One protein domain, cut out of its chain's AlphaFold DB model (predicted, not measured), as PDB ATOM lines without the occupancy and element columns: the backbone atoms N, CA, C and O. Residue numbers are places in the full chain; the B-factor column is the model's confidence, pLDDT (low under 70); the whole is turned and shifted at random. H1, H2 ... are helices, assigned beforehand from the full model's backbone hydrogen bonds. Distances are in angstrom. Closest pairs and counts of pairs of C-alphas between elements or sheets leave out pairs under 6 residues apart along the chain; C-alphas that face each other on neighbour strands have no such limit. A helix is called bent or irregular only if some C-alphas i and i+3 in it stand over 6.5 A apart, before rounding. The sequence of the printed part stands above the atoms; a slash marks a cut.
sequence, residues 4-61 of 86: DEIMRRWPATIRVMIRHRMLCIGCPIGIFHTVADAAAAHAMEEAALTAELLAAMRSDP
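This is residues 4 to 61 of the 86 residues of the protein "Hybrid cluster protein-associated redox disulfide domain-containing protein" of Mesorhizobium australicum (UniProt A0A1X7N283). The longest helix, H5, makes one side of a small all-helical body, with H2 packed at a slant on its residues 52 to 57 and H4 folded back on its residues 46 to 50. H1 comes before H2, and H3, the helix farthest from the centre, lies with the link of residues 20 to 27 on the side away from H5. The printed part has 58 residues, with five named helices in the order H1, H2, H3, H4, H5 and no named strand, and its class is all helix. The whole is compact, with a radius of gyration of the C-alphas of 10.4 A, and the C-alphas span 29 by 24 by 16 A.

H1, residues 4 to 9, and H2, residues 13 to 19, only just touch, and only at the corner by their tight link, with 3 pairs of C-alphas within 8 A; the closest are those of Met 7 and Ile 14, 5.8 A apart. They run opposite ways at a steep tilt of 54 degrees. H3, residues 28 to 32, only just touches H1, also with 3 such pairs, the closest C-alphas being those of Asp 4 and Ile 31, 5.2 A apart. H3 is apart from H2 and from H4, residues 35 to 41. H5, residues 46 to 58, touches H4 with residues 46 to 50 alone, and the closest C-alphas are those of Ala 39 and Glu 46, 5.4 A apart. H4 and H5 run opposite ways at a steep tilt of 45 degrees. H5 touches H2 with residues 52 to 57 alone; the closest C-alphas are those of Thr 13 and Ala 56, 5.4 A apart. H2 and H5 run opposite ways at a steep tilt of 51 degrees. H1 and H5 are near each other, with 5 pairs of C-alphas within 10 A, while H3 and H5 are apart. In H1, H2, H4 and H5 every O i to N i+4 pair is within hydrogen-bond range; in H3 it is 0 of 1, beside 1 of 2 O i to N i+3 pairs.

H1 begins at C-alpha 4, (5.736, 18.020, 1.543), and is 8.6 A from first to last C-alpha. H2 measures 10.1 A. H3, 8.8 A, is only just irregular: C-alphas 28 and 31 are 6.6 A apart. H4 measures 9.9 A and begins at C-alpha 35, (12.851, 23.775, -2.060). H5 measures 18.4 A and ends at C-alpha 58, (-1.463, 32.922, -4.293).

The two C-alphas farthest apart are those of Ala 43 and Pro 61, 30.1 A. The printed part, residues 4 to 61, has no cut. No link is long; the link from H2 to H3, with 8 residues, is short, and the other three are tight. The mean pLDDT of the printed part is 92.1, and no printed residue is under 70.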
ATOM      1  N   ASP A   4       6.954  18.703   1.083       92.88
ATOM      2  CA  ASP A   4       5.736  18.020   1.543       92.88
ATOM      3  C   ASP A   4       4.792  18.982   2.280       92.88
ATOM      4  O   ASP A   4       3.608  19.055   1.952       92.88
ATOM      5  N   GLU A   5       5.317  19.786   3.205       92.88
ATOM      6  CA  GLU A   5       4.529  20.777   3.944       92.88
ATOM      7  C   GLU A   5       3.924  21.833   3.006       92.88
ATOM      8  O   GLU A   5       2.742  22.166   3.120       92.88
ATOM      9  N   ILE A   6       4.700  22.296   2.018       93.62
ATOM     10  CA  ILE A   6       4.222  23.213   0.975       93.62
ATOM     11  C   ILE A   6       3.058  22.594   0.189       93.62
ATOM     12  O   ILE A   6       2.021  23.234   0.031       93.62
ATOM     13  N   MET A   7       3.200  21.353  -0.281       91.94
ATOM     14  CA  MET A   7       2.165  20.685  -1.079       91.94
ATOM     15  C   MET A   7       0.896  20.386  -0.277       91.94
ATOM     16  O   MET A   7      -0.199  20.442  -0.834       91.94
ATOM     17  N   ARG A   8       1.024  20.088   1.020       89.81
ATOM     18  CA  ARG A   8      -0.126  19.876   1.912       89.81
ATOM     19  C   ARG A   8      -0.896  21.158   2.173       89.81
ATOM     20  O   ARG A   8      -2.120  21.122   2.216       89.81
ATOM     21  N   ARG A   9      -0.186  22.269   2.368       91.81
ATOM     22  CA  ARG A   9      -0.803  23.557   2.688       91.81
ATOM     23  C   ARG A   9      -1.325  24.294   1.455       91.81
ATOM     24  O   ARG A   9      -2.316  25.005   1.558       91.81
ATOM     25  N   TRP A  10      -0.686  24.110   0.304       94.62
ATOM     26  CA  TRP A  10      -1.111  24.689  -0.969       94.62
ATOM     27  C   TRP A  10      -1.127  23.616  -2.067       94.62
ATOM     28  O   TRP A  10      -0.163  23.514  -2.839       94.62
ATOM     29  N   PRO A  11      -2.197  22.807  -2.174       92.88
ATOM     30  CA  PRO A  11      -2.331  21.765  -3.194       92.88
ATOM     31  C   PRO A  11      -2.090  22.231  -4.640       92.88
ATOM     32  O   PRO A  11      -1.610  21.454  -5.468       92.88
ATOM     33  N   ALA A  12      -2.346  23.500  -4.975       94.75
ATOM     34  CA  ALA A  12      -2.062  24.053  -6.301       94.75
ATOM     35  C   ALA A  12      -0.569  23.976  -6.680       94.75
ATOM     36  O   ALA A  12      -0.234  23.876  -7.866       94.75
ATOM     37  N   THR A  13       0.333  23.963  -5.691       95.50
ATOM     38  CA  THR A  13       1.782  23.824  -5.904       95.50
ATOM     39  C   THR A  13       2.172  22.453  -6.460       95.50
ATOM     40  O   THR A  13       3.148  22.357  -7.204       95.50
ATOM     41  N   ILE A  14       1.369  21.406  -6.227       94.00
ATOM     42  CA  ILE A  14       1.606  20.056  -6.769       94.00
ATOM     43  C   ILE A  14       1.691  20.102  -8.302       94.00
ATOM     44  O   ILE A  14       2.523  19.422  -8.902       94.00
ATOM     45  N   ARG A  15       0.894  20.955  -8.963       94.69
ATOM     46  CA  ARG A  15       0.934  21.093 -10.430       94.69
ATOM     47  C   ARG A  15       2.256  21.665 -10.941       94.69
ATOM     48  O   ARG A  15       2.704  21.256 -12.011       94.69
ATOM     49  N   VAL A  16       2.880  22.575 -10.188       95.75
ATOM     50  CA  VAL A  16       4.219  23.108 -10.499       95.75
ATOM     51  C   VAL A  16       5.243  21.978 -10.413       95.75
ATOM     52  O   VAL A  16       5.993  21.749 -11.359       95.75
ATOM     53  N   MET A  17       5.198  21.199  -9.330       94.00
ATOM     54  CA  MET A  17       6.114  20.077  -9.111       94.00
ATOM     55  C   MET A  17       5.979  18.999 -10.202       94.00
ATOM     56  O   MET A  17       6.987  18.515 -10.719       94.00
ATOM     57  N   ILE A  18       4.748  18.656 -10.612       94.62
ATOM     58  CA  ILE A  18       4.489  17.684 -11.693       94.62
ATOM     59  C   ILE A  18       5.045  18.181 -13.032       94.62
ATOM     60  O   ILE A  18       5.660  17.403 -13.764       94.62
ATOM     61  N   ARG A  19       4.856  19.466 -13.364       94.62
ATOM     62  CA  ARG A  19       5.372  20.059 -14.611       94.62
ATOM     63  C   ARG A  19       6.888  19.913 -14.714       94.62
ATOM     64  O   ARG A  19       7.393  19.576 -15.782       94.62
ATOM     65  N   HIS A  20       7.579  20.115 -13.596       93.38
ATOM     66  CA  HIS A  20       9.030  19.972 -13.486       93.38
ATOM     67  C   HIS A  20       9.491  18.526 -13.249       93.38
ATOM     68  O   HIS A  20      10.684  18.276 -13.104       93.38
ATOM     69  N   ARG A  21       8.561  17.558 -13.259       92.06
ATOM     70  CA  ARG A  21       8.812  16.121 -13.044       92.06
ATOM     71  C   ARG A  21       9.595  15.838 -11.760       92.06
ATOM     72  O   ARG A  21      10.475  14.979 -11.740       92.06
ATOM     73  N   MET A  22       9.266  16.567 -10.697       91.06
ATOM     74  CA  MET A  22       9.885  16.398  -9.387       91.06
ATOM     75  C   MET A  22       9.664  14.975  -8.862       91.06
ATOM     76  O   MET A  22       8.542  14.471  -8.874       91.06
ATOM     77  N   LEU A  23      10.730  14.331  -8.379       87.19
ATOM     78  CA  LEU A  23      10.678  12.940  -7.898       87.19
ATOM     79  C   LEU A  23      10.118  12.811  -6.475       87.19
ATOM     80  O   LEU A  23       9.757  11.723  -6.037       87.19
ATOM     81  N   CYS A  24      10.056  13.915  -5.732       86.94
ATOM     82  CA  CYS A  24       9.655  13.933  -4.326       86.94
ATOM     83  C   CYS A  24       8.131  13.921  -4.106       86.94
ATOM     84  O   CYS A  24       7.682  13.846  -2.963       86.94
ATOM     85  N   ILE A  25       7.325  13.964  -5.171       87.06
ATOM     86  CA  ILE A  25       5.862  14.002  -5.073       87.06
ATOM     87  C   ILE A  25       5.346  12.638  -4.598       87.06
ATOM     88  O   ILE A  25       5.469  11.638  -5.300       87.06
ATOM     89  N   GLY A  26       4.771  12.594  -3.393       79.88
ATOM     90  CA  GLY A  26       4.217  11.370  -2.799       79.88
ATOM     91  C   GLY A  26       5.249  10.428  -2.164       79.88
ATOM     92  O   GLY A  26       4.871   9.392  -1.622       79.88
ATOM     93  N   CYS A  27       6.539  10.776  -2.180       83.00
ATOM     94  CA  CYS A  27       7.561  10.029  -1.453       83.00
ATOM     95  C   CYS A  27       7.537  10.428   0.036       83.00
ATOM     96  O   CYS A  27       7.645  11.619   0.331       83.00
ATOM     97  N   PRO A  28       7.478   9.485   0.998       82.50
ATOM     98  CA  PRO A  28       7.469   9.816   2.428       82.50
ATOM     99  C   PRO A  28       8.757  10.510   2.905       82.50
ATOM    100  O   PRO A  28       8.748  11.176   3.934       82.50
ATOM    101  N   ILE A  29       9.854  10.413   2.144       81.25
ATOM    102  CA  ILE A  29      11.109  11.141   2.406       81.25
ATOM    103  C   ILE A  29      10.975  12.641   2.061       81.25
ATOM    104  O   ILE A  29      11.796  13.452   2.484       81.25
ATOM    105  N   GLY A  30       9.918  13.045   1.342       80.31
ATOM    106  CA  GLY A  30       9.653  14.434   0.953       80.31
ATOM    107  C   GLY A  30       9.566  15.416   2.128       80.31
ATOM    108  O   GLY A  30       9.840  16.599   1.947       80.31
ATOM    109  N   ILE A  31       9.293  14.928   3.345       87.81
ATOM    110  CA  ILE A  31       9.307  15.733   4.579       87.81
ATOM    111  C   ILE A  31      10.694  16.293   4.931       87.81
ATOM    112  O   ILE A  31      10.784  17.247   5.698       87.81
ATOM    113  N   PHE A  32      11.762  15.729   4.361       87.94
ATOM    114  CA  PHE A  32      13.142  16.168   4.580       87.94
ATOM    115  C   PHE A  32      13.696  17.033   3.442       87.94
ATOM    116  O   PHE A  32      14.775  17.590   3.593       87.94
ATOM    117  N   HIS A  33      12.990  17.148   2.314       88.19
ATOM    118  CA  HIS A  33      13.445  17.953   1.181       88.19
ATOM    119  C   HIS A  33      12.991  19.400   1.334       88.19
ATOM    120  O   HIS A  33      11.795  19.683   1.432       88.19
ATOM    121  N   THR A  34      13.933  20.332   1.304       94.12
ATOM    122  CA  THR A  34      13.635  21.751   1.111       94.12
ATOM    123  C   THR A  34      13.413  22.065  -0.373       94.12
ATOM    124  O   THR A  34      13.665  21.239  -1.253       94.12
ATOM    125  N   VAL A  35      12.939  23.280  -0.672       94.31
ATOM    126  CA  VAL A  35      12.851  23.775  -2.060       94.31
ATOM    127  C   VAL A  35      14.240  23.834  -2.705       94.31
ATOM    128  O   VAL A  35      14.376  23.461  -3.867       94.31
ATOM    129  N   ALA A  36      15.268  24.220  -1.942       94.94
ATOM    130  CA  ALA A  36      16.654  24.239  -2.398       94.94
ATOM    131  C   ALA A  36      17.164  22.829  -2.744       94.94
ATOM    132  O   ALA A  36      17.740  22.633  -3.812       94.94
ATOM    133  N   ASP A  37      16.880  21.825  -1.902       93.50
ATOM    134  CA  ASP A  37      17.261  20.429  -2.176       93.50
ATOM    135  C   ASP A  37      16.584  19.902  -3.448       93.50
ATOM    136  O   ASP A  37      17.224  19.263  -4.282       93.50
ATOM    137  N   ALA A  38      15.292  20.201  -3.622       91.69
ATOM    138  CA  ALA A  38      14.546  19.818  -4.818       91.69
ATOM    139  C   ALA A  38      15.093  20.508  -6.080       91.69
ATOM    140  O   ALA A  38      15.264  19.854  -7.108       91.69
ATOM    141  N   ALA A  39      15.421  21.801  -6.000       94.25
ATOM    142  CA  ALA A  39      16.031  22.533  -7.105       94.25
ATOM    143  C   ALA A  39      17.401  21.945  -7.478       94.25
ATOM    144  O   ALA A  39      17.644  21.645  -8.648       94.25
ATOM    145  N   ALA A  40      18.259  21.690  -6.487       93.88
ATOM    146  CA  ALA A  40      19.580  21.103  -6.690       93.88
ATOM    147  C   ALA A  40      19.506  19.697  -7.309       93.88
ATOM    148  O   ALA A  40      20.206  19.417  -8.282       93.88
ATOM    149  N   ALA A  41      18.619  18.833  -6.803       90.56
ATOM    150  CA  ALA A  41      18.434  17.471  -7.311       90.56
ATOM    151  C   ALA A  41      17.966  17.427  -8.777       90.56
ATOM    152  O   ALA A  41      18.245  16.461  -9.488       90.56
ATOM    153  N   HIS A  42      17.279  18.476  -9.233       90.56
ATOM    154  CA  HIS A  42      16.734  18.593 -10.585       90.56
ATOM    155  C   HIS A  42      17.512  19.570 -11.483       90.56
ATOM    156  O   HIS A  42      17.060  19.860 -12.591       90.56
ATOM    157  N   ALA A  43      18.678  20.058 -11.035       93.69
ATOM    158  CA  ALA A  43      19.494  21.058 -11.733       93.69
ATOM    159  C   ALA A  43      18.692  22.307 -12.160       93.69
ATOM    160  O   ALA A  43      18.879  22.854 -13.249       93.69
ATOM    161  N   MET A  44      17.780  22.741 -11.293       93.31
ATOM    162  CA  MET A  44      16.950  23.924 -11.482       93.31
ATOM    163  C   MET A  44      17.496  25.115 -10.703       93.31
ATOM    164  O   MET A  44      18.154  24.972  -9.676       93.31
ATOM    165  N   GLU A  45      17.171  26.310 -11.185       95.94
ATOM    166  CA  GLU A  45      17.438  27.545 -10.461       95.94
ATOM    167  C   GLU A  45      16.395  27.710  -9.338       95.94
ATOM    168  O   GLU A  45      15.185  27.621  -9.570       95.94
ATOM    169  N   GLU A  46      16.871  27.889  -8.105       95.44
ATOM    170  CA  GLU A  46      16.030  27.905  -6.905       95.44
ATOM    171  C   GLU A  46      15.044  29.079  -6.904       95.44
ATOM    172  O   GLU A  46      13.881  28.906  -6.520       95.44
ATOM    173  N   ALA A  47      15.463  30.266  -7.350       96.44
ATOM    174  CA  ALA A  47      14.604  31.443  -7.364       96.44
ATOM    175  C   ALA A  47      13.455  31.297  -8.370       96.44
ATOM    176  O   ALA A  47      12.327  31.684  -8.059       96.44
ATOM    177  N   ALA A  48      13.688  30.679  -9.529       95.56
ATOM    178  CA  ALA A  48      12.671  30.377 -10.528       95.56
ATOM    179  C   ALA A  48      11.621  29.400  -9.981       95.56
ATOM    180  O   ALA A  48      10.422  29.679 -10.059       95.56
ATOM    181  N   LEU A  49      12.059  28.301  -9.352       95.31
ATOM    182  CA  LEU A  49      11.148  27.351  -8.704       95.31
ATOM    183  C   LEU A  49      10.344  28.034  -7.591       95.31
ATOM    184  O   LEU A  49       9.122  27.899  -7.523       95.31
ATOM    185  N   THR A  50      11.016  28.821  -6.751       97.00
ATOM    186  CA  THR A  50      10.382  29.570  -5.663       97.00
ATOM    187  C   THR A  50       9.342  30.556  -6.194       97.00
ATOM    188  O   THR A  50       8.240  30.641  -5.651       97.00
ATOM    189  N   ALA A  51       9.638  31.271  -7.280       97.75
ATOM    190  CA  ALA A  51       8.708  32.214  -7.892       97.75
ATOM    191  C   ALA A  51       7.444  31.520  -8.427       97.75
ATOM    192  O   ALA A  51       6.334  32.008  -8.188       97.75
ATOM    193  N   GLU A  52       7.587  30.370  -9.097       97.12
ATOM    194  CA  GLU A  52       6.447  29.574  -9.567       97.12
ATOM    195  C   GLU A  52       5.604  29.028  -8.408       97.12
ATOM    196  O   GLU A  52       4.374  29.119  -8.447       97.12
ATOM    197  N   LEU A  53       6.246  28.515  -7.353       96.50
ATOM    198  CA  LEU A  53       5.555  28.025  -6.159       96.50
ATOM    199  C   LEU A  53       4.759  29.145  -5.488       96.50
ATOM    200  O   LEU A  53       3.568  28.982  -5.236       96.50
ATOM    201  N   LEU A  54       5.375  30.308  -5.273       96.88
ATOM    202  CA  LEU A  54       4.705  31.471  -4.696       96.88
ATOM    203  C   LEU A  54       3.523  31.947  -5.555       96.88
ATOM    204  O   LEU A  54       2.502  32.378  -5.018       96.88
ATOM    205  N   ALA A  55       3.639  31.885  -6.883       97.50
ATOM    206  CA  ALA A  55       2.532  32.211  -7.778       97.50
ATOM    207  C   ALA A  55       1.378  31.208  -7.647       97.50
ATOM    208  O   ALA A  55       0.221  31.622  -7.567       97.50
ATOM    209  N   ALA A  56       1.683  29.910  -7.559       96.69
ATOM    210  CA  ALA A  56       0.681  28.873  -7.340       96.69
ATOM    211  C   ALA A  56      -0.009  29.014  -5.974       96.69
ATOM    212  O   ALA A  56      -1.232  28.958  -5.926       96.69
ATOM    213  N   MET A  57       0.740  29.291  -4.900       95.81
ATOM    214  CA  MET A  57       0.195  29.512  -3.550       95.81
ATOM    215  C   MET A  57      -0.824  30.657  -3.514       95.81
ATOM    216  O   MET A  57      -1.884  30.523  -2.915       95.81
ATOM    217  N   ARG A  58      -0.533  31.779  -4.189       94.81
ATOM    218  CA  ARG A  58      -1.463  32.922  -4.293       94.81
ATOM    219  C   ARG A  58      -2.733  32.607  -5.081       94.81
ATOM    220  O   ARG A  58      -3.721  33.318  -4.948       94.81
ATOM    221  N   SER A  59      -2.675  31.589  -5.931       90.19
ATOM    222  CA  SER A  59      -3.752  31.206  -6.841       90.19
ATOM    223  C   SER A  59      -4.531  29.993  -6.332       90.19
ATOM    224  O   SER A  59      -5.326  29.443  -7.090       90.19
ATOM    225  N   ASP A  60      -4.263  29.533  -5.105       87.75
ATOM    226  CA  ASP A  60      -4.815  28.298  -4.566       87.75
ATOM    227  C   ASP A  60      -6.140  28.551  -3.827       87.75
ATOM    228  O   ASP A  60      -6.124  29.046  -2.700       87.75
ATOM    229  N   PRO A  61      -7.298  28.199  -4.414       81.81
ATOM    230  CA  PRO A  61      -8.582  28.336  -3.733       81.81
ATOM    231  C   PRO A  61      -8.781  27.285  -2.631       81.81
ATOM    232  O   PRO A  61      -9.730  27.388  -1.860       81.81
TER     233      PRO A  61